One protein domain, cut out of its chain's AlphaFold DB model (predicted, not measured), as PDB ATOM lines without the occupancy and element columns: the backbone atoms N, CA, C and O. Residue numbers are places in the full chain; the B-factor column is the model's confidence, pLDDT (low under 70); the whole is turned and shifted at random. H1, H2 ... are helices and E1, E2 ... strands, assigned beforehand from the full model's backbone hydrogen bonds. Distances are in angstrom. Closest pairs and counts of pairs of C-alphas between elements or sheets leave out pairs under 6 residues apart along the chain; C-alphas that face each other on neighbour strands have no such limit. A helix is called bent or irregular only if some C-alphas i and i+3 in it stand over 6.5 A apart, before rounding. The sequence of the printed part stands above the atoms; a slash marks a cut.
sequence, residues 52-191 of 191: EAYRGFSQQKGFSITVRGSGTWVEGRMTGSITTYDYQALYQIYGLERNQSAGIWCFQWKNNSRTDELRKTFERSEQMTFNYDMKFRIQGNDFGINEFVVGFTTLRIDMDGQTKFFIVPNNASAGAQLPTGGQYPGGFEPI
ATOM      1  N   GLU A  52     151.418 249.382  79.189       68.50
ATOM      2  CA  GLU A  52     152.709 249.184  78.534       68.50
ATOM      3  C   GLU A  52     153.428 248.002  79.162       68.50
ATOM      4  O   GLU A  52     153.513 247.912  80.385       68.50
ATOM      5  N   ALA A  53     153.955 247.108  78.328       59.56
ATOM      6  CA  ALA A  53     154.764 245.989  78.776       59.56
ATOM      7  C   ALA A  53     156.184 246.080  78.210       59.56
ATOM      8  O   ALA A  53     156.380 246.221  77.000       59.56
ATOM      9  N   TYR A  54     157.180 245.943  79.084       68.44
ATOM     10  CA  TYR A  54     158.594 245.964  78.723       68.44
ATOM     11  C   TYR A  54     159.278 244.679  79.163       68.44
ATOM     12  O   TYR A  54     158.969 244.124  80.217       68.44
ATOM     13  N   ARG A  55     160.260 244.247  78.369       62.69
ATOM     14  CA  ARG A  55     161.150 243.137  78.704       62.69
ATOM     15  C   ARG A  55     162.510 243.694  79.104       62.69
ATOM     16  O   ARG A  55     163.165 244.341  78.292       62.69
ATOM     17  N   GLY A  56     162.921 243.420  80.332       62.44
ATOM     18  CA  GLY A  56     164.232 243.764  80.871       62.44
ATOM     19  C   GLY A  56     164.935 242.547  81.460       62.44
ATOM     20  O   GLY A  56     164.461 241.418  81.335       62.44
ATOM     21  N   PHE A  57     166.059 242.790  82.118       68.31
ATOM     22  CA  PHE A  57     166.834 241.763  82.800       68.31
ATOM     23  C   PHE A  57     167.163 242.236  84.211       68.31
ATOM     24  O   PHE A  57     167.730 243.314  84.390       68.31
ATOM     25  N   SER A  58     166.778 241.455  85.216       65.69
ATOM     26  CA  SER A  58     167.143 241.725  86.602       65.69
ATOM     27  C   SER A  58     168.448 241.014  86.921       65.69
ATOM     28  O   SER A  58     168.500 239.789  87.020       65.69
ATOM     29  N   GLN A  59     169.492 241.818  87.089       64.31
ATOM     30  CA  GLN A  59     170.834 241.386  87.449       64.31
ATOM     31  C   GLN A  59     170.856 240.769  88.854       64.31
ATOM     32  O   GLN A  59     170.392 241.384  89.813       64.31
ATOM     33  N   GLN A  60     171.390 239.554  88.983       59.47
ATOM     34  CA  GLN A  60     171.531 238.843  90.254       59.47
ATOM     35  C   GLN A  60     173.012 238.583  90.525       59.47
ATOM     36  O   GLN A  60     173.530 237.542  90.154       59.47
ATOM     37  N   LYS A  61     173.674 239.534  91.201       54.16
ATOM     38  CA  LYS A  61     175.117 239.537  91.530       54.16
ATOM     39  C   LYS A  61     176.056 239.395  90.311       54.16
ATOM     40  O   LYS A  61     175.803 238.690  89.342       54.16
ATOM     41  N   GLY A  62     177.188 240.095  90.356       54.50
ATOM     42  CA  GLY A  62     178.259 239.880  89.381       54.50
ATOM     43  C   GLY A  62     178.926 238.525  89.614       54.50
ATOM     44  O   GLY A  62     179.268 238.200  90.752       54.50
ATOM     45  N   PHE A  63     179.121 237.753  88.548       54.62
ATOM     46  CA  PHE A  63     179.930 236.541  88.550       54.62
ATOM     47  C   PHE A  63     181.191 236.792  87.725       54.62
ATOM     48  O   PHE A  63     181.126 237.161  86.553       54.62
ATOM     49  N   SER A  64     182.354 236.562  88.327       53.34
ATOM     50  CA  SER A  64     183.601 236.464  87.576       53.34
ATOM     51  C   SER A  64     183.976 234.994  87.468       53.34
ATOM     52  O   SER A  64     184.337 234.361  88.460       53.34
ATOM     53  N   ILE A  65     183.845 234.430  86.267       55.91
ATOM     54  CA  ILE A  65     184.392 233.111  85.944       55.91
ATOM     55  C   ILE A  65     185.410 233.327  84.836       55.91
ATOM     56  O   ILE A  65     185.085 233.779  83.741       55.91
ATOM     57  N   THR A  66     186.665 232.998  85.133       55.47
ATOM     58  CA  THR A  66     187.724 233.015  84.128       55.47
ATOM     59  C   THR A  66     187.655 231.722  83.331       55.47
ATOM     60  O   THR A  66     188.112 230.679  83.797       55.47
ATOM     61  N   VAL A  67     187.106 231.786  82.120       55.84
ATOM     62  CA  VAL A  67     187.170 230.672  81.171       55.84
ATOM     63  C   VAL A  67     188.379 230.878  80.265       55.84
ATOM     64  O   VAL A  67     188.454 231.855  79.525       55.84
ATOM     65  N   ARG A  68     189.361 229.974  80.344       55.47
ATOM     66  CA  ARG A  68     190.537 229.994  79.465       55.47
ATOM     67  C   ARG A  68     190.255 229.115  78.246       55.47
ATOM     68  O   ARG A  68     190.153 227.900  78.379       55.47
ATOM     69  N   GLY A  69     190.145 229.743  77.078       56.28
ATOM     70  CA  GLY A  69     189.888 229.084  75.796       56.28
ATOM     71  C   GLY A  69     188.473 229.335  75.277       56.28
ATOM     72  O   GLY A  69     187.492 229.132  75.994       56.28
ATOM     73  N   SER A  70     188.381 229.783  74.025       65.44
ATOM     74  CA  SER A  70     187.112 229.898  73.310       65.44
ATOM     75  C   SER A  70     186.488 228.524  73.104       65.44
ATOM     76  O   SER A  70     187.186 227.534  72.886       65.44
ATOM     77  N   GLY A  71     185.169 228.451  73.251       64.69
ATOM     78  CA  GLY A  71     184.417 227.213  73.083       64.69
ATOM     79  C   GLY A  71     184.316 226.331  74.333       64.69
ATOM     80  O   GLY A  71     183.419 225.489  74.391       64.69
ATOM     81  N   THR A  72     185.168 226.533  75.346       73.75
ATOM     82  CA  THR A  72     185.143 225.764  76.602       73.75
ATOM     83  C   THR A  72     183.944 226.154  77.459       73.75
ATOM     84  O   THR A  72     183.716 227.335  77.698       73.75
ATOM     85  N   TRP A  73     183.212 225.171  77.983       80.06
ATOM     86  CA  TRP A  73     182.110 225.395  78.919       80.06
ATOM     87  C   TRP A  73     182.562 225.227  80.367       80.06
ATOM     88  O   TRP A  73     183.275 224.279  80.694       80.06
ATOM     89  N   VAL A  74     182.115 226.125  81.241       76.56
ATOM     90  CA  VAL A  74     182.331 226.055  82.690       76.56
ATOM     91  C   VAL A  74     180.988 226.096  83.402       76.56
ATOM     92  O   VAL A  74     180.109 226.876  83.042       76.56
ATOM     93  N   GLU A  75     180.827 225.248  84.414       81.94
ATOM     94  CA  GLU A  75     179.622 225.199  85.237       81.94
ATOM     95  C   GLU A  75     179.665 226.238  86.361       81.94
ATOM     96  O   GLU A  75     180.699 226.487  86.981       81.94
ATOM     97  N   GLY A  76     178.507 226.828  86.640       75.75
ATOM     98  CA  GLY A  76     178.272 227.753  87.733       75.75
ATOM     99  C   GLY A  76     176.948 227.454  88.432       75.75
ATOM    100  O   GLY A  76     176.106 226.693  87.947       75.75
ATOM    101  N   ARG A  77     176.764 228.051  89.609       78.69
ATOM    102  CA  ARG A  77     175.525 227.956  90.384       78.69
ATOM    103  C   ARG A  77     175.201 229.306  90.999       78.69
ATOM    104  O   ARG A  77     176.076 229.973  91.545       78.69
ATOM    105  N   MET A  78     173.936 229.685  90.922       73.12
ATOM    106  CA  MET A  78     173.395 230.927  91.447       73.12
ATOM    107  C   MET A  78     172.248 230.592  92.405       73.12
ATOM    108  O   MET A  78     171.274 229.951  92.017       73.12
ATOM    109  N   THR A  79     172.365 231.031  93.658       74.31
ATOM    110  CA  THR A  79     171.374 230.791  94.719       74.31
ATOM    111  C   THR A  79     171.015 232.088  95.431       74.31
ATOM    112  O   THR A  79     171.901 232.907  95.689       74.31
ATOM    113  N   GLY A  80     169.752 232.261  95.810       73.50
ATOM    114  CA  GLY A  80     169.300 233.455  96.522       73.50
ATOM    115  C   GLY A  80     167.784 233.575  96.576       73.50
ATOM    116  O   GLY A  80     167.064 232.601  96.361       73.50
ATOM    117  N   SER A  81     167.305 234.782  96.864       76.75
ATOM    118  CA  SER A  81     165.882 235.108  96.886       76.75
ATOM    119  C   SER A  81     165.594 236.391  96.106       76.75
ATOM    120  O   SER A  81     166.433 237.288  96.025       76.75
ATOM    121  N   ILE A  82     164.411 236.463  95.496       77.50
ATOM    122  CA  ILE A  82     163.923 237.623  94.742       77.50
ATOM    123  C   ILE A  82     162.517 237.948  95.215       77.50
ATOM    124  O   ILE A  82     161.634 237.094  95.147       77.50
ATOM    125  N   THR A  83     162.292 239.194  95.616       82.88
ATOM    126  CA  THR A  83     160.940 239.719  95.809       82.88
ATOM    127  C   THR A  83     160.415 240.253  94.483       82.88
ATOM    128  O   THR A  83     161.041 241.105  93.853       82.88
ATOM    129  N   THR A  84     159.273 239.745  94.036       85.94
ATOM    130  CA  THR A  84     158.645 240.142  92.774       85.94
ATOM    131  C   THR A  84     157.134 239.946  92.829       85.94
ATOM    132  O   THR A  84     156.641 239.293  93.738       85.94
ATOM    133  N   TYR A  85     156.380 240.512  91.890       90.12
ATOM    134  CA  TYR A  85     154.953 240.215  91.774       90.12
ATOM    135  C   TYR A  85     154.725 238.840  91.138       90.12
ATOM    136  O   TYR A  85     155.540 238.393  90.329       90.12
ATOM    137  N   ASP A  86     153.612 238.185  91.475       89.50
ATOM    138  CA  ASP A  86     153.271 236.864  90.934       89.50
ATOM    139  C   ASP A  86     153.144 236.873  89.397       89.50
ATOM    140  O   ASP A  86     152.131 237.273  88.815       89.50
ATOM    141  N   TYR A  87     154.202 236.413  88.724       88.81
ATOM    142  CA  TYR A  87     154.249 236.305  87.267       88.81
ATOM    143  C   TYR A  87     153.365 235.167  86.735       88.81
ATOM    144  O   TYR A  87     153.013 235.169  85.555       88.81
ATOM    145  N   GLN A  88     152.995 234.189  87.568       91.38
ATOM    146  CA  GLN A  88     152.184 233.052  87.131       91.38
ATOM    147  C   GLN A  88     150.755 233.493  86.845       91.38
ATOM    148  O   GLN A  88     150.182 233.083  85.837       91.38
ATOM    149  N   ALA A  89     150.212 234.387  87.673       90.25
ATOM    150  CA  ALA A  89     148.924 235.017  87.414       90.25
ATOM    151  C   ALA A  89     148.914 235.753  86.057       90.25
ATOM    152  O   ALA A  89     147.924 235.695  85.329       90.25
ATOM    153  N   LEU A  90     150.033 236.377  85.654       88.94
ATOM    154  CA  LEU A  90     150.158 236.985  84.320       88.94
ATOM    155  C   LEU A  90     150.176 235.957  83.188       88.94
ATOM    156  O   LEU A  90     149.652 236.226  82.107       88.94
ATOM    157  N   TYR A  91     150.806 234.804  83.400       92.75
ATOM    158  CA  TYR A  91     150.900 233.740  82.398       92.75
ATOM    159  C   TYR A  91     149.548 233.075  82.145       92.75
ATOM    160  O   TYR A  91     149.219 232.766  80.999       92.75
ATOM    161  N   GLN A  92     148.740 232.915  83.195       92.25
ATOM    162  CA  GLN A  92     147.410 232.307  83.114       92.25
ATOM    163  C   GLN A  92     146.465 233.053  82.166       92.25
ATOM    164  O   GLN A  92     145.672 232.401  81.491       92.25
ATOM    165  N   ILE A  93     146.598 234.380  82.038       91.38
ATOM    166  CA  ILE A  93     145.821 235.202  81.087       91.38
ATOM    167  C   ILE A  93     145.928 234.647  79.656       91.38
ATOM    168  O   ILE A  93     144.961 234.663  78.894       91.38
ATOM    169  N   TYR A  94     147.104 234.126  79.297       89.00
ATOM    170  CA  TYR A  94     147.411 233.601  77.966       89.00
ATOM    171  C   TYR A  94     147.555 232.075  77.931       89.00
ATOM    172  O   TYR A  94     148.017 231.537  76.928       89.00
ATOM    173  N   GLY A  95     147.178 231.374  79.007       90.62
ATOM    174  CA  GLY A  95     147.291 229.915  79.094       90.62
ATOM    175  C   GLY A  95     148.730 229.399  78.994       90.62
ATOM    176  O   GLY A  95     148.955 228.333  78.430       90.62
ATOM    177  N   LEU A  96     149.705 230.169  79.489       91.75
ATOM    178  CA  LEU A  96     151.127 229.841  79.376       91.75
ATOM    179  C   LEU A  96     151.613 228.950  80.519       91.75
ATOM    180  O   LEU A  96     151.230 229.118  81.679       91.75
ATOM    181  N   GLU A  97     152.508 228.021  80.187       92.00
ATOM    182  CA  GLU A  97     153.149 227.143  81.164       92.00
ATOM    183  C   GLU A  97     154.225 227.891  81.961       92.00
ATOM    184  O   GLU A  97     154.926 228.765  81.452       92.00
ATOM    185  N   ARG A  98     154.413 227.510  83.229       86.88
ATOM    186  CA  ARG A  98     155.343 228.187  84.156       86.88
ATOM    187  C   ARG A  98     156.814 228.123  83.733       86.88
ATOM    188  O   ARG A  98     157.611 228.914  84.223       86.88
ATOM    189  N   ASN A  99     157.187 227.170  82.886       89.38
ATOM    190  CA  ASN A  99     158.548 226.963  82.382       89.38
ATOM    191  C   ASN A  99     158.830 227.733  81.078       89.38
ATOM    192  O   ASN A  99     159.962 227.701  80.602       89.38
ATOM    193  N   GLN A 100     157.834 228.404  80.493       91.06
ATOM    194  CA  GLN A 100     158.012 229.165  79.261       91.06
ATOM    195  C   GLN A 100     158.819 230.439  79.506       91.06
ATOM    196  O   GLN A 100     158.794 231.018  80.593       91.06
ATOM    197  N   SER A 101     159.551 230.888  78.486       87.62
ATOM    198  CA  SER A 101     160.318 232.124  78.598       87.62
ATOM    199  C   SER A 101     159.390 233.336  78.671       87.62
ATOM    200  O   SER A 101     158.358 233.402  77.997       87.62
ATOM    201  N   ALA A 102     159.811 234.365  79.402       82.19
ATOM    202  CA  ALA A 102     159.136 235.665  79.422       82.19
ATOM    203  C   ALA A 102     158.957 236.274  78.017       82.19
ATOM    204  O   ALA A 102     158.029 237.049  77.783       82.19
ATOM    205  N   GLY A 103     159.806 235.893  77.056       84.81
ATOM    206  CA  GLY A 103     159.654 236.271  75.653       84.81
ATOM    207  C   GLY A 103     158.355 235.766  75.018       84.81
ATOM    208  O   GLY A 103     157.746 236.509  74.249       84.81
ATOM    209  N   ILE A 104     157.901 234.557  75.370       84.75
ATOM    210  CA  ILE A 104     156.636 233.989  74.873       84.75
ATOM    211  C   ILE A 104     155.457 234.813  75.389       84.75
ATOM    212  O   ILE A 104     154.578 235.176  74.610       84.75
ATOM    213  N   TRP A 105     155.475 235.196  76.667       88.38
ATOM    214  CA  TRP A 105     154.453 236.082  77.223       88.38
ATOM    215  C   TRP A 105     154.405 237.428  76.487       88.38
ATOM    216  O   TRP A 105     153.332 237.863  76.072       88.38
ATOM    217  N   CYS A 106     155.562 238.060  76.242       81.12
ATOM    218  CA  CYS A 106     155.616 239.319  75.492       81.12
ATOM    219  C   CYS A 106     155.059 239.175  74.070       81.12
ATOM    220  O   CYS A 106     154.414 240.095  73.572       81.12
ATOM    221  N   PHE A 107     155.326 238.048  73.408       82.44
ATOM    222  CA  PHE A 107     154.777 237.756  72.087       82.44
ATOM    223  C   PHE A 107     153.250 237.619  72.133       82.44
ATOM    224  O   PHE A 107     152.566 238.251  71.332       82.44
ATOM    225  N   GLN A 108     152.710 236.874  73.102       83.88
ATOM    226  CA  GLN A 108     151.260 236.722  73.265       83.88
ATOM    227  C   GLN A 108     150.570 238.051  73.560       83.88
ATOM    228  O   GLN A 108     149.604 238.388  72.885       83.88
ATOM    229  N   TRP A 109     151.106 238.850  74.487       81.94
ATOM    230  CA  TRP A 109     150.559 240.171  74.802       81.94
ATOM    231  C   TRP A 109     150.525 241.098  73.579       81.94
ATOM    232  O   TRP A 109     149.528 241.782  73.361       81.94
ATOM    233  N   LYS A 110     151.578 241.091  72.744       81.00
ATOM    234  CA  LYS A 110     151.618 241.880  71.498       81.00
ATOM    235  C   LYS A 110     150.543 241.465  70.492       81.00
ATOM    236  O   LYS A 110     150.059 242.317  69.755       81.00
ATOM    237  N   ASN A 111     150.200 240.179  70.443       78.88
ATOM    238  CA  ASN A 111     149.226 239.641  69.490       78.88
ATOM    239  C   ASN A 111     147.789 239.660  70.025       78.88
ATOM    240  O   ASN A 111     146.839 239.660  69.247       78.88
ATOM    241  N   ASN A 112     147.621 239.642  71.344       76.62
ATOM    242  CA  ASN A 112     146.332 239.632  72.015       76.62
ATOM    243  C   ASN A 112     146.469 240.307  73.381       76.62
ATOM    244  O   ASN A 112     146.842 239.677  74.364       76.62
ATOM    245  N   SER A 113     146.149 241.595  73.457       70.06
ATOM    246  CA  SER A 113     146.137 242.330  74.718       70.06
ATOM    247  C   SER A 113     144.765 242.190  75.375       70.06
ATOM    248  O   SER A 113     143.879 243.019  75.156       70.06
ATOM    249  N   ARG A 114     144.572 241.142  76.185       78.81
ATOM    250  CA  ARG A 114     143.379 240.984  77.037       78.81
ATOM    251  C   ARG A 114     143.392 242.012  78.174       78.81
ATOM    252  O   ARG A 114     143.641 241.680  79.330       78.81
ATOM    253  N   THR A 115     143.175 243.277  77.831       78.94
ATOM    254  CA  THR A 115     143.410 244.441  78.698       78.94
ATOM    255  C   THR A 115     142.636 244.376  80.015       78.94
ATOM    256  O   THR A 115     143.203 244.698  81.054       78.94
ATOM    257  N   ASP A 116     141.388 243.900  80.007       85.44
ATOM    258  CA  ASP A 116     140.562 243.801  81.220       85.44
ATOM    259  C   ASP A 116     141.048 242.709  82.182       85.44
ATOM    260  O   ASP A 116     141.105 242.922  83.395       85.44
ATOM    261  N   GLU A 117     141.418 241.537  81.658       88.56
ATOM    262  CA  GLU A 117     142.011 240.454  82.452       88.56
ATOM    263  C   GLU A 117     143.379 240.875  82.995       88.56
ATOM    264  O   GLU A 117     143.660 240.690  84.177       88.56
ATOM    265  N   LEU A 118     144.195 241.526  82.162       86.62
ATOM    266  CA  LEU A 118     145.498 242.044  82.559       86.62
ATOM    267  C   LEU A 118     145.382 243.109  83.644       86.62
ATOM    268  O   LEU A 118     146.182 243.094  84.573       86.62
ATOM    269  N   ARG A 119     144.374 243.983  83.569       87.94
ATOM    270  CA  ARG A 119     144.096 244.981  84.602       87.94
ATOM    271  C   ARG A 119     143.701 244.347  85.921       87.94
ATOM    272  O   ARG A 119     144.322 244.635  86.938       87.94
ATOM    273  N   LYS A 120     142.759 243.404  85.899       90.00
ATOM    274  CA  LYS A 120     142.356 242.661  87.103       90.00
ATOM    275  C   LYS A 120     143.535 241.925  87.735       90.00
ATOM    276  O   LYS A 120     143.695 241.960  88.952       90.00
ATOM    277  N   THR A 121     144.370 241.274  86.925       91.12
ATOM    278  CA  THR A 121     145.576 240.591  87.408       91.12
ATOM    279  C   THR A 121     146.602 241.582  87.943       91.12
ATOM    280  O   THR A 121     147.189 241.348  88.996       91.12
ATOM    281  N   PHE A 122     146.802 242.711  87.265       89.25
ATOM    282  CA  PHE A 122     147.704 243.760  87.718       89.25
ATOM    283  C   PHE A 122     147.260 244.312  89.073       89.25
ATOM    284  O   PHE A 122     148.063 244.316  89.999       89.25
ATOM    285  N   GLU A 123     145.996 244.692  89.238       90.19
ATOM    286  CA  GLU A 123     145.449 245.224  90.492       90.19
ATOM    287  C   GLU A 123     145.558 244.218  91.645       90.19
ATOM    288  O   GLU A 123     145.995 244.581  92.735       90.19
ATOM    289  N   ARG A 124     145.239 242.943  91.389       92.31
ATOM    290  CA  ARG A 124     145.253 241.866  92.396       92.31
ATOM    291  C   ARG A 124     146.632 241.278  92.678       92.31
ATOM    292  O   ARG A 124     146.763 240.501  93.613       92.31
ATOM    293  N   SER A 125     147.638 241.580  91.859       90.81
ATOM    294  CA  SER A 125     148.958 240.969  92.023       90.81
ATOM    295  C   SER A 125     149.621 241.415  93.324       90.81
ATOM    296  O   SER A 125     149.815 242.611  93.575       90.81
ATOM    297  N   GLU A 126     150.019 240.425  94.113       90.44
ATOM    298  CA  GLU A 126     150.749 240.589  95.363       90.44
ATOM    299  C   GLU A 126     152.239 240.317  95.150       90.44
ATOM    300  O   GLU A 126     152.640 239.613  94.215       90.44
ATOM    301  N   GLN A 127     153.070 240.904  96.013       90.31
ATOM    302  CA  GLN A 127     154.487 240.573  96.042       90.31
ATOM    303  C   GLN A 127     154.681 239.211  96.701       90.31
ATOM    304  O   GLN A 127     154.141 238.926  97.766       90.31
ATOM    305  N   MET A 128     155.523 238.397  96.087       87.56
ATOM    306  CA  MET A 128     155.973 237.117  96.594       87.56
ATOM    307  C   MET A 128     157.499 237.083  96.634       87.56
ATOM    308  O   MET A 128     158.181 237.763  95.865       87.56
ATOM    309  N   THR A 129     158.041 236.261  97.527       83.88
ATOM    310  CA  THR A 129     159.476 235.965  97.558       83.88
ATOM    311  C   THR A 129     159.715 234.618  96.894       83.88
ATOM    312  O   THR A 129     159.178 233.602  97.331       83.88
ATOM    313  N   PHE A 130     160.525 234.605  95.840       78.56
ATOM    314  CA  PHE A 130     160.963 233.392  95.168       78.56
ATOM    315  C   PHE A 130     162.393 233.057  95.576       78.56
ATOM    316  O   PHE A 130     163.303 233.855  95.354       78.56
ATOM    317  N   ASN A 131     162.594 231.866  96.132       78.88
ATOM    318  CA  ASN A 131     163.927 231.329  96.381       78.88
ATOM    319  C   ASN A 131     164.391 230.588  95.129       78.88
ATOM    320  O   ASN A 131     163.709 229.673  94.671       78.88
ATOM    321  N   TYR A 132     165.534 230.984  94.580       76.62
ATOM    322  CA  TYR A 132     166.110 230.364  93.395       76.62
ATOM    323  C   TYR A 132     167.382 229.599  93.741       76.62
ATOM    324  O   TYR A 132     168.185 230.009  94.581       76.62
ATOM    325  N   ASP A 133     167.564 228.498  93.027       80.38
ATOM    326  CA  ASP A 133     168.761 227.679  93.026       80.38
ATOM    327  C   ASP A 133     168.931 227.130  91.612       80.38
ATOM    328  O   ASP A 133     168.256 226.187  91.207       80.38
ATOM    329  N   MET A 134     169.763 227.807  90.829       80.19
ATOM    330  CA  MET A 134     169.937 227.532  89.413       80.19
ATOM    331  C   MET A 134     171.384 227.152  89.153       80.19
ATOM    332  O   MET A 134     172.309 227.894  89.494       80.19
ATOM    333  N   LYS A 135     171.575 226.013  88.500       84.00
ATOM    334  CA  LYS A 135     172.851 225.656  87.899       84.00
ATOM    335  C   LYS A 135     172.857 226.128  86.449       84.00
ATOM    336  O   LYS A 135     171.815 226.227  85.805       84.00
ATOM    337  N   PHE A 136     174.030 226.472  85.947       83.25
ATOM    338  CA  PHE A 136     174.194 226.905  84.566       83.25
ATOM    339  C   PHE A 136     175.574 226.530  84.036       83.25
ATOM    340  O   PHE A 136     176.493 226.238  84.801       83.25
ATOM    341  N   ARG A 137     175.727 226.577  82.719       86.06
ATOM    342  CA  ARG A 137     176.987 226.517  81.990       86.06
ATOM    343  C   ARG A 137     177.192 227.825  81.248       86.06
ATOM    344  O   ARG A 137     176.253 228.377  80.677       86.06
ATOM    345  N   ILE A 138     178.425 228.312  81.256       82.31
ATOM    346  CA  ILE A 138     178.842 229.475  80.480       82.31
ATOM    347  C   ILE A 138     180.024 229.110  79.592       82.31
ATOM    348  O   ILE A 138     180.958 228.436  80.030       82.31
ATOM    349  N   GLN A 139     179.962 229.526  78.334       83.19
ATOM    350  CA  GLN A 139     181.006 229.261  77.360       83.19
ATOM    351  C   GLN A 139     182.009 230.408  77.326       83.19
ATOM    352  O   GLN A 139     181.625 231.566  77.177       83.19
ATOM    353  N   GLY A 140     183.297 230.086  77.394       74.19
ATOM    354  CA  GLY A 140     184.372 231.040  77.154       74.19
ATOM    355  C   GLY A 140     184.281 231.661  75.763       74.19
ATOM    356  O   GLY A 140     183.823 231.032  74.809       74.19
ATOM    357  N   ASN A 141     184.739 232.904  75.655       72.00
ATOM    358  CA  ASN A 141     184.710 233.697  74.430       72.00
ATOM    359  C   ASN A 141     186.123 234.162  74.047       72.00
ATOM    360  O   ASN A 141     187.001 234.287  74.901       72.00
ATOM    361  N   ASP A 142     186.315 234.481  72.768       69.81
ATOM    362  CA  ASP A 142     187.580 235.009  72.236       69.81
ATOM    363  C   ASP A 142     187.882 236.456  72.670       69.81
ATOM    364  O   ASP A 142     188.975 236.963  72.435       69.81
ATOM    365  N   PHE A 143     186.935 237.130  73.332       68.81
ATOM    366  CA  PHE A 143     187.056 238.529  73.755       68.81
ATOM    367  C   PHE A 143     187.687 238.693  75.145       68.81
ATOM    368  O   PHE A 143     187.763 239.809  75.654       68.81
ATOM    369  N   GLY A 144     188.125 237.598  75.783       63.53
ATOM    370  CA  GLY A 144     188.779 237.638  77.095       63.53
ATOM    371  C   GLY A 144     187.870 238.120  78.229       63.53
ATOM    372  O   GLY A 144     188.367 238.519  79.281       63.53
ATOM    373  N   ILE A 145     186.547 238.096  78.028       65.06
ATOM    374  CA  ILE A 145     185.585 238.559  79.028       65.06
ATOM    375  C   ILE A 145     185.526 237.539  80.163       65.06
ATOM    376  O   ILE A 145     185.069 236.410  79.981       65.06
ATOM    377  N   ASN A 146     185.976 237.974  81.335       67.81
ATOM    378  CA  ASN A 146     186.060 237.219  82.584       67.81
ATOM    379  C   ASN A 146     184.967 237.604  83.597       67.81
ATOM    380  O   ASN A 146     184.900 237.017  84.677       67.81
ATOM    381  N   GLU A 147     184.128 238.587  83.269       68.88
ATOM    382  CA  GLU A 147     183.052 239.089  84.119       68.88
ATOM    383  C   GLU A 147     181.722 239.104  83.369       68.88
ATOM    384  O   GLU A 147     181.620 239.564  82.231       68.88
ATOM    385  N   PHE A 148     180.685 238.608  84.031       73.06
ATOM    386  CA  PHE A 148     179.320 238.596  83.530       73.06
ATOM    387  C   PHE A 148     178.344 238.668  84.700       73.06
ATOM    388  O   PHE A 148     178.692 238.546  85.873       73.06
ATOM    389  N   VAL A 149     177.085 238.884  84.371       78.81
ATOM    390  CA  VAL A 149     175.986 238.934  85.316       78.81
ATOM    391  C   VAL A 149     174.958 237.918  84.873       78.81
ATOM    392  O   VAL A 149     174.524 237.929  83.722       78.81
ATOM    393  N   VAL A 150     174.571 237.046  85.796       75.44
ATOM    394  CA  VAL A 150     173.477 236.098  85.597       75.44
ATOM    395  C   VAL A 150     172.234 236.665  86.263       75.44
ATOM    396  O   VAL A 150     172.304 237.494  87.168       75.44
ATOM    397  N   GLY A 151     171.071 236.282  85.771       81.56
ATOM    398  CA  GLY A 151     169.814 236.841  86.226       81.56
ATOM    399  C   GLY A 151     168.656 236.286  85.432       81.56
ATOM    400  O   GLY A 151     168.812 235.343  84.656       81.56
ATOM    401  N   PHE A 152     167.496 236.896  85.634       82.69
ATOM    402  CA  PHE A 152     166.249 236.474  85.019       82.69
ATOM    403  C   PHE A 152     165.620 237.617  84.235       82.69
ATOM    404  O   PHE A 152     165.816 238.799  84.530       82.69
ATOM    405  N   THR A 153     164.824 237.249  83.241       82.88
ATOM    406  CA  THR A 153     164.025 238.199  82.480       82.88
ATOM    407  C   THR A 153     162.937 238.793  83.369       82.88
ATOM    408  O   THR A 153     162.263 238.086  84.123       82.88
ATOM    409  N   THR A 154     162.744 240.100  83.234       82.56
ATOM    410  CA  THR A 154     161.774 240.876  84.003       82.56
ATOM    411  C   THR A 154     160.753 241.482  83.064       82.56
ATOM    412  O   THR A 154     161.107 242.125  82.074       82.56
ATOM    413  N   LEU A 155     159.481 241.293  83.385       82.62
ATOM    414  CA  LEU A 155     158.362 241.952  82.736       82.62
ATOM    415  C   LEU A 155     157.992 243.179  83.568       82.62
ATOM    416  O   LEU A 155     157.627 243.059  84.736       82.62
ATOM    417  N   ARG A 156     158.094 244.368  82.985       84.88
ATOM    418  CA  ARG A 156     157.552 245.591  83.584       84.88
ATOM    419  C   ARG A 156     156.195 245.852  82.965       84.88
ATOM    420  O   ARG A 156     156.108 245.878  81.741       84.88
ATOM    421  N   ILE A 157     155.187 246.079  83.795       82.75
ATOM    422  CA  ILE A 157     153.871 246.534  83.356       82.75
ATOM    423  C   ILE A 157     153.624 247.905  83.970       82.75
ATOM    424  O   ILE A 157     153.716 248.050  85.191       82.75
ATOM    425  N   ASP A 158     153.320 248.883  83.124       83.12
ATOM    426  CA  ASP A 158     152.812 250.183  83.545       83.12
ATOM    427  C   ASP A 158     151.315 250.241  83.263       83.12
ATOM    428  O   ASP A 158     150.883 249.966  82.140       83.12
ATOM    429  N   MET A 159     150.533 250.577  84.285       80.44
ATOM    430  CA  MET A 159     149.081 250.625  84.208       80.44
ATOM    431  C   MET A 159     148.523 251.690  85.144       80.44
ATOM    432  O   MET A 159     148.828 251.690  86.334       80.44
ATOM    433  N   ASP A 160     147.739 252.618  84.593       80.12
ATOM    434  CA  ASP A 160     147.125 253.744  85.323       80.12
ATOM    435  C   ASP A 160     148.101 254.498  86.240       80.12
ATOM    436  O   ASP A 160     147.760 254.961  87.327       80.12
ATOM    437  N   GLY A 161     149.351 254.612  85.795       74.81
ATOM    438  CA  GLY A 161     150.405 255.292  86.533       74.81
ATOM    439  C   GLY A 161     151.072 254.488  87.646       74.81
ATOM    440  O   GLY A 161     151.955 255.016  88.319       74.81
ATOM    441  N   GLN A 162     150.703 253.222  87.821       83.19
ATOM    442  CA  GLN A 162     151.428 252.273  88.654       83.19
ATOM    443  C   GLN A 162     152.362 251.414  87.802       83.19
ATOM    444  O   GLN A 162     152.023 251.022  86.688       83.19
ATOM    445  N   THR A 163     153.518 251.068  88.366       84.50
ATOM    446  CA  THR A 163     154.496 250.180  87.735       84.50
ATOM    447  C   THR A 163     154.688 248.937  88.594       84.50
ATOM    448  O   THR A 163     155.004 249.043  89.782       84.50
ATOM    449  N   LYS A 164     154.553 247.751  87.993       85.50
ATOM    450  CA  LYS A 164     154.881 246.469  88.635       85.50
ATOM    451  C   LYS A 164     155.926 245.708  87.827       85.50
ATOM    452  O   LYS A 164     155.879 245.671  86.597       85.50
ATOM    453  N   PHE A 165     156.871 245.103  88.543       84.25
ATOM    454  CA  PHE A 165     157.952 244.295  87.981       84.25
ATOM    455  C   PHE A 165     157.742 242.822  88.335       84.25
ATOM    456  O   PHE A 165     157.792 242.444  89.508       84.25
ATOM    457  N   PHE A 166     157.534 242.005  87.311       87.19
ATOM    458  CA  PHE A 166     157.334 240.565  87.393       87.19
ATOM    459  C   PHE A 166     158.587 239.879  86.854       87.19
ATOM    460  O   PHE A 166     158.808 239.774  85.648       87.19
ATOM    461  N   ILE A 167     159.455 239.473  87.766       87.12
ATOM    462  CA  ILE A 167     160.645 238.689  87.482       87.12
ATOM    463  C   ILE A 167     160.159 237.264  87.241       87.12
ATOM    464  O   ILE A 167     159.326 236.758  87.994       87.12
ATOM    465  N   VAL A 168     160.656 236.631  86.181       88.19
ATOM    466  CA  VAL A 168     160.282 235.266  85.799       88.19
ATOM    467  C   VAL A 168     161.441 234.332  86.159       88.19
ATOM    468  O   VAL A 168     162.323 234.106  85.331       88.19
ATOM    469  N   PRO A 169     161.507 233.813  87.400       85.19
ATOM    470  CA  PRO A 169     162.626 233.017  87.885       85.19
ATOM    471  C   PRO A 169     162.512 231.550  87.442       85.19
ATOM    472  O   PRO A 169     162.416 230.635  88.257       85.19
ATOM    473  N   ASN A 170     162.483 231.326  86.128       88.31
ATOM    474  CA  ASN A 170     162.571 230.001  85.524       88.31
ATOM    475  C   ASN A 170     163.801 229.907  84.614       88.31
ATOM    476  O   ASN A 170     164.336 230.922  84.162       88.31
ATOM    477  N   ASN A 171     164.231 228.678  84.324       89.19
ATOM    478  CA  ASN A 171     165.416 228.428  83.504       89.19
ATOM    479  C   ASN A 171     165.304 229.091  82.123       89.19
ATOM    480  O   ASN A 171     166.230 229.765  81.692       89.19
ATOM    481  N   ALA A 172     164.150 228.994  81.456       88.88
ATOM    482  CA  ALA A 172     163.945 229.568  80.121       88.88
ATOM    483  C   ALA A 172     164.013 231.106  80.069       88.88
ATOM    484  O   ALA A 172     164.107 231.689  78.989       88.88
ATOM    485  N   SER A 173     163.926 231.770  81.221       87.12
ATOM    486  CA  SER A 173     164.044 233.219  81.363       87.12
ATOM    487  C   SER A 173     165.384 233.640  81.959       87.12
ATOM    488  O   SER A 173     165.607 234.844  82.107       87.12
ATOM    489  N   ALA A 174     166.260 232.692  82.297       87.00
ATOM    490  CA  ALA A 174     167.607 232.965  82.763       87.00
ATOM    491  C   ALA A 174     168.536 233.350  81.604       87.00
ATOM    492  O   ALA A 174     168.329 232.954  80.457       87.00
ATOM    493  N   GLY A 175     169.580 234.115  81.902       86.25
ATOM    494  CA  GLY A 175     170.569 234.511  80.903       86.25
ATOM    495  C   GLY A 175     171.861 235.018  81.522       86.25
ATOM    496  O   GLY A 175     171.949 235.179  82.738       86.25
ATOM    497  N   ALA A 176     172.838 235.315  80.665       83.31
ATOM    498  CA  ALA A 176     174.048 236.041  81.027       83.31
ATOM    499  C   ALA A 176     174.164 237.344  80.225       83.31
ATOM    500  O   ALA A 176     173.895 237.393  79.021       83.31
ATOM    501  N   GLN A 177     174.593 238.401  80.903       83.31
ATOM    502  CA  GLN A 177     174.888 239.707  80.324       83.31
ATOM    503  C   GLN A 177     176.275 240.167  80.754       83.31
ATOM    504  O   GLN A 177     176.814 239.719  81.763       83.31
ATOM    505  N   LEU A 178     176.855 241.093  80.005       81.75
ATOM    506  CA  LEU A 178     178.005 241.851  80.472       81.75
ATOM    507  C   LEU A 178     177.588 242.728  81.663       81.75
ATOM    508  O   LEU A 178     176.427 243.144  81.734       81.75
ATOM    509  N   PRO A 179     178.517 243.104  82.560       72.44
ATOM    510  CA  PRO A 179     178.248 244.123  83.581       72.44
ATOM    511  C   PRO A 179     177.745 245.434  82.964       72.44
ATOM    512  O   PRO A 179     176.968 246.168  83.568       72.44
ATOM    513  N   THR A 180     178.129 245.678  81.706       77.69
ATOM    514  CA  THR A 180     177.662 246.795  80.894       77.69
ATOM    515  C   THR A 180     176.257 246.599  80.291       77.69
ATOM    516  O   THR A 180     175.890 247.309  79.363       77.69
ATOM    517  N   GLY A 181     175.476 245.608  80.725       73.12
ATOM    518  CA  GLY A 181     174.116 245.327  80.238       73.12
ATOM    519  C   GLY A 181     174.016 244.805  78.799       73.12
ATOM    520  O   GLY A 181     172.929 244.431  78.359       73.12
ATOM    521  N   GLY A 182     175.129 244.748  78.064       79.25
ATOM    522  CA  GLY A 182     175.204 244.090  76.763       79.25
ATOM    523  C   GLY A 182     175.007 242.579  76.876       79.25
ATOM    524  O   GLY A 182     175.199 241.985  77.936       79.25
ATOM    525  N   GLN A 183     174.636 241.931  75.773       83.25
ATOM    526  CA  GLN A 183     174.545 240.473  75.736       83.25
ATOM    527  C   GLN A 183     175.935 239.852  75.939       83.25
ATOM    528  O   GLN A 183     176.916 240.320  75.361       83.25
ATOM    529  N   TYR A 184     176.020 238.797  76.754       82.62
ATOM    530  CA  TYR A 184     177.251 238.019  76.857       82.62
ATOM    531  C   TYR A 184     177.551 237.345  75.502       82.62
ATOM    532  O   TYR A 184     176.653 236.712  74.945       82.62
ATOM    533  N   PRO A 185     178.766 237.486  74.940       82.56
ATOM    534  CA  PRO A 185     179.060 237.015  73.585       82.56
ATOM    535  C   PRO A 185     179.316 235.504  73.486       82.56
ATOM    536  O   PRO A 185     179.385 234.985  72.376       82.56
ATOM    537  N   GLY A 186     179.485 234.804  74.611       82.44
ATOM    538  CA  GLY A 186     179.543 233.342  74.642       82.44
ATOM    539  C   GLY A 186     178.164 232.707  74.849       82.44
ATOM    540  O   GLY A 186     177.166 233.388  75.080       82.44
ATOM    541  N   GLY A 187     178.107 231.378  74.799       86.06
ATOM    542  CA  GLY A 187     176.917 230.618  75.168       86.06
ATOM    543  C   GLY A 187     176.592 230.687  76.668       86.06
ATOM    544  O   GLY A 187     177.483 230.773  77.516       86.06
ATOM    545  N   PHE A 188     175.300 230.616  76.990       87.06
ATOM    546  CA  PHE A 188     174.779 230.450  78.347       87.06
ATOM    547  C   PHE A 188     173.665 229.405  78.329       87.06
ATOM    548  O   PHE A 188     172.725 229.525  77.542       87.06
ATOM    549  N   GLU A 189     173.756 228.414  79.211       90.81
ATOM    550  CA  GLU A 189     172.790 227.321  79.310       90.81
ATOM    551  C   GLU A 189     172.405 227.089  80.775       90.81
ATOM    552  O   GLU A 189     173.266 226.725  81.573       90.81
ATOM    553  N   PRO A 190     171.141 227.271  81.176       86.06
ATOM    554  CA  PRO A 190     170.675 226.774  82.467       86.06
ATOM    555  C   PRO A 190     170.636 225.233  82.443       86.06
ATOM    556  O   PRO A 190     170.152 224.652  81.470       86.06
ATOM    557  N   ILE A 191     171.128 224.579  83.502       81.69
ATOM    558  CA  ILE A 191     171.217 223.108  83.631       81.69
ATOM    559  C   ILE A 191     170.458 222.578  84.848       81.69
ATOM    560  O   ILE A 191     170.363 223.301  85.867       81.69
TER     561      ILE A 191
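AT A GLANCE: This is residues 52 to 191 of the 191 residues of an uncharacterized protein of Streptomyces sp. NWU339 (UniProt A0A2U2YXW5). Two long, bent strand pairs, E1 with E4 and E2 with E3, run lengthwise through an elongated body, with three short helices gathered toward one end. E5 folds back along E4 near that end and reaches E2, while the short strands E6 and E7 bring the two sheets together farther along. The printed part has 140 residues, in the order E1 E2 H1 H2 H3 E3 E4 E5 E6 E7; the class is mixed, helices and strands. One sheet is branched at E4, the other runs E2 E3 E7, and neighbours in both are antiparallel. The whole is compact, with a radius of gyration of the C-alphas of 16.3 A and spans of 52 by 29 by 27 A.

HOW THE PARTS SIT: In the branched, strongly twisted sheet, E4, residues 147 to 159, has E1, residues 52 to 64, on one side and E5, residues 162 to 167, and E6, residues 174 to 177, on the other side. N 54 and O 156 are 2.9 A apart, N 157 and O 164 2.9 A, and N 149 and O 177 2.8 A, each within hydrogen-bond range. E4 and E5 form a hairpin. In the other sheet, E3, residues 127 to 139, is the inner strand between E2, residues 73 to 85, and E7, residues 188 to 190; N 76 and O 136 are 2.8 A apart, N 137 and O 189 2.7 A. Between the sheets, the closest C-alphas of E2 and E5 are those of Tyr 85 and Phe 166, 5.0 A apart, and those of E6 and E7 are Ala 176 and Phe 188, 6.2 A. H2, residues 102 to 111, is on the branched sheet at a height of 9.7 A and runs along the strands, at 12 degrees to E1 on the local plane. H3, residues 115 to 124, is on the same face at 9.9 A. H1, residues 87 to 92, only grazes this sheet; it touches H3 at Ala 89 and Thr 121, the closest C-alphas, 6.5 A apart, at a steep tilt of 39 degrees, opposite ways. In H1, H2 and H3 every O i to N i+4 pair is within hydrogen-bond range.

IN THESE COORDINATES: E1 begins at C-alpha 52 (152.709, 249.184, 78.534) and is 34.6 A long; E4 is 35.9 A, E3 34.4 A and E2 33.5 A. E4 bends by 52 degrees at residue 152. E5 is 16.5 A long, H2 14.6 A and H3 14.1 A. E7 ends at C-alpha 190 (170.675, 226.774, 82.467).

THE WHOLE: The C-alphas farthest apart are those of Arg 68 and Asp 116, 51.9 A. The printed part has no cut, and no link is long. The mean pLDDT of the printed part is 79.6; residues 52 to 71 and 142 to 147 are under 70.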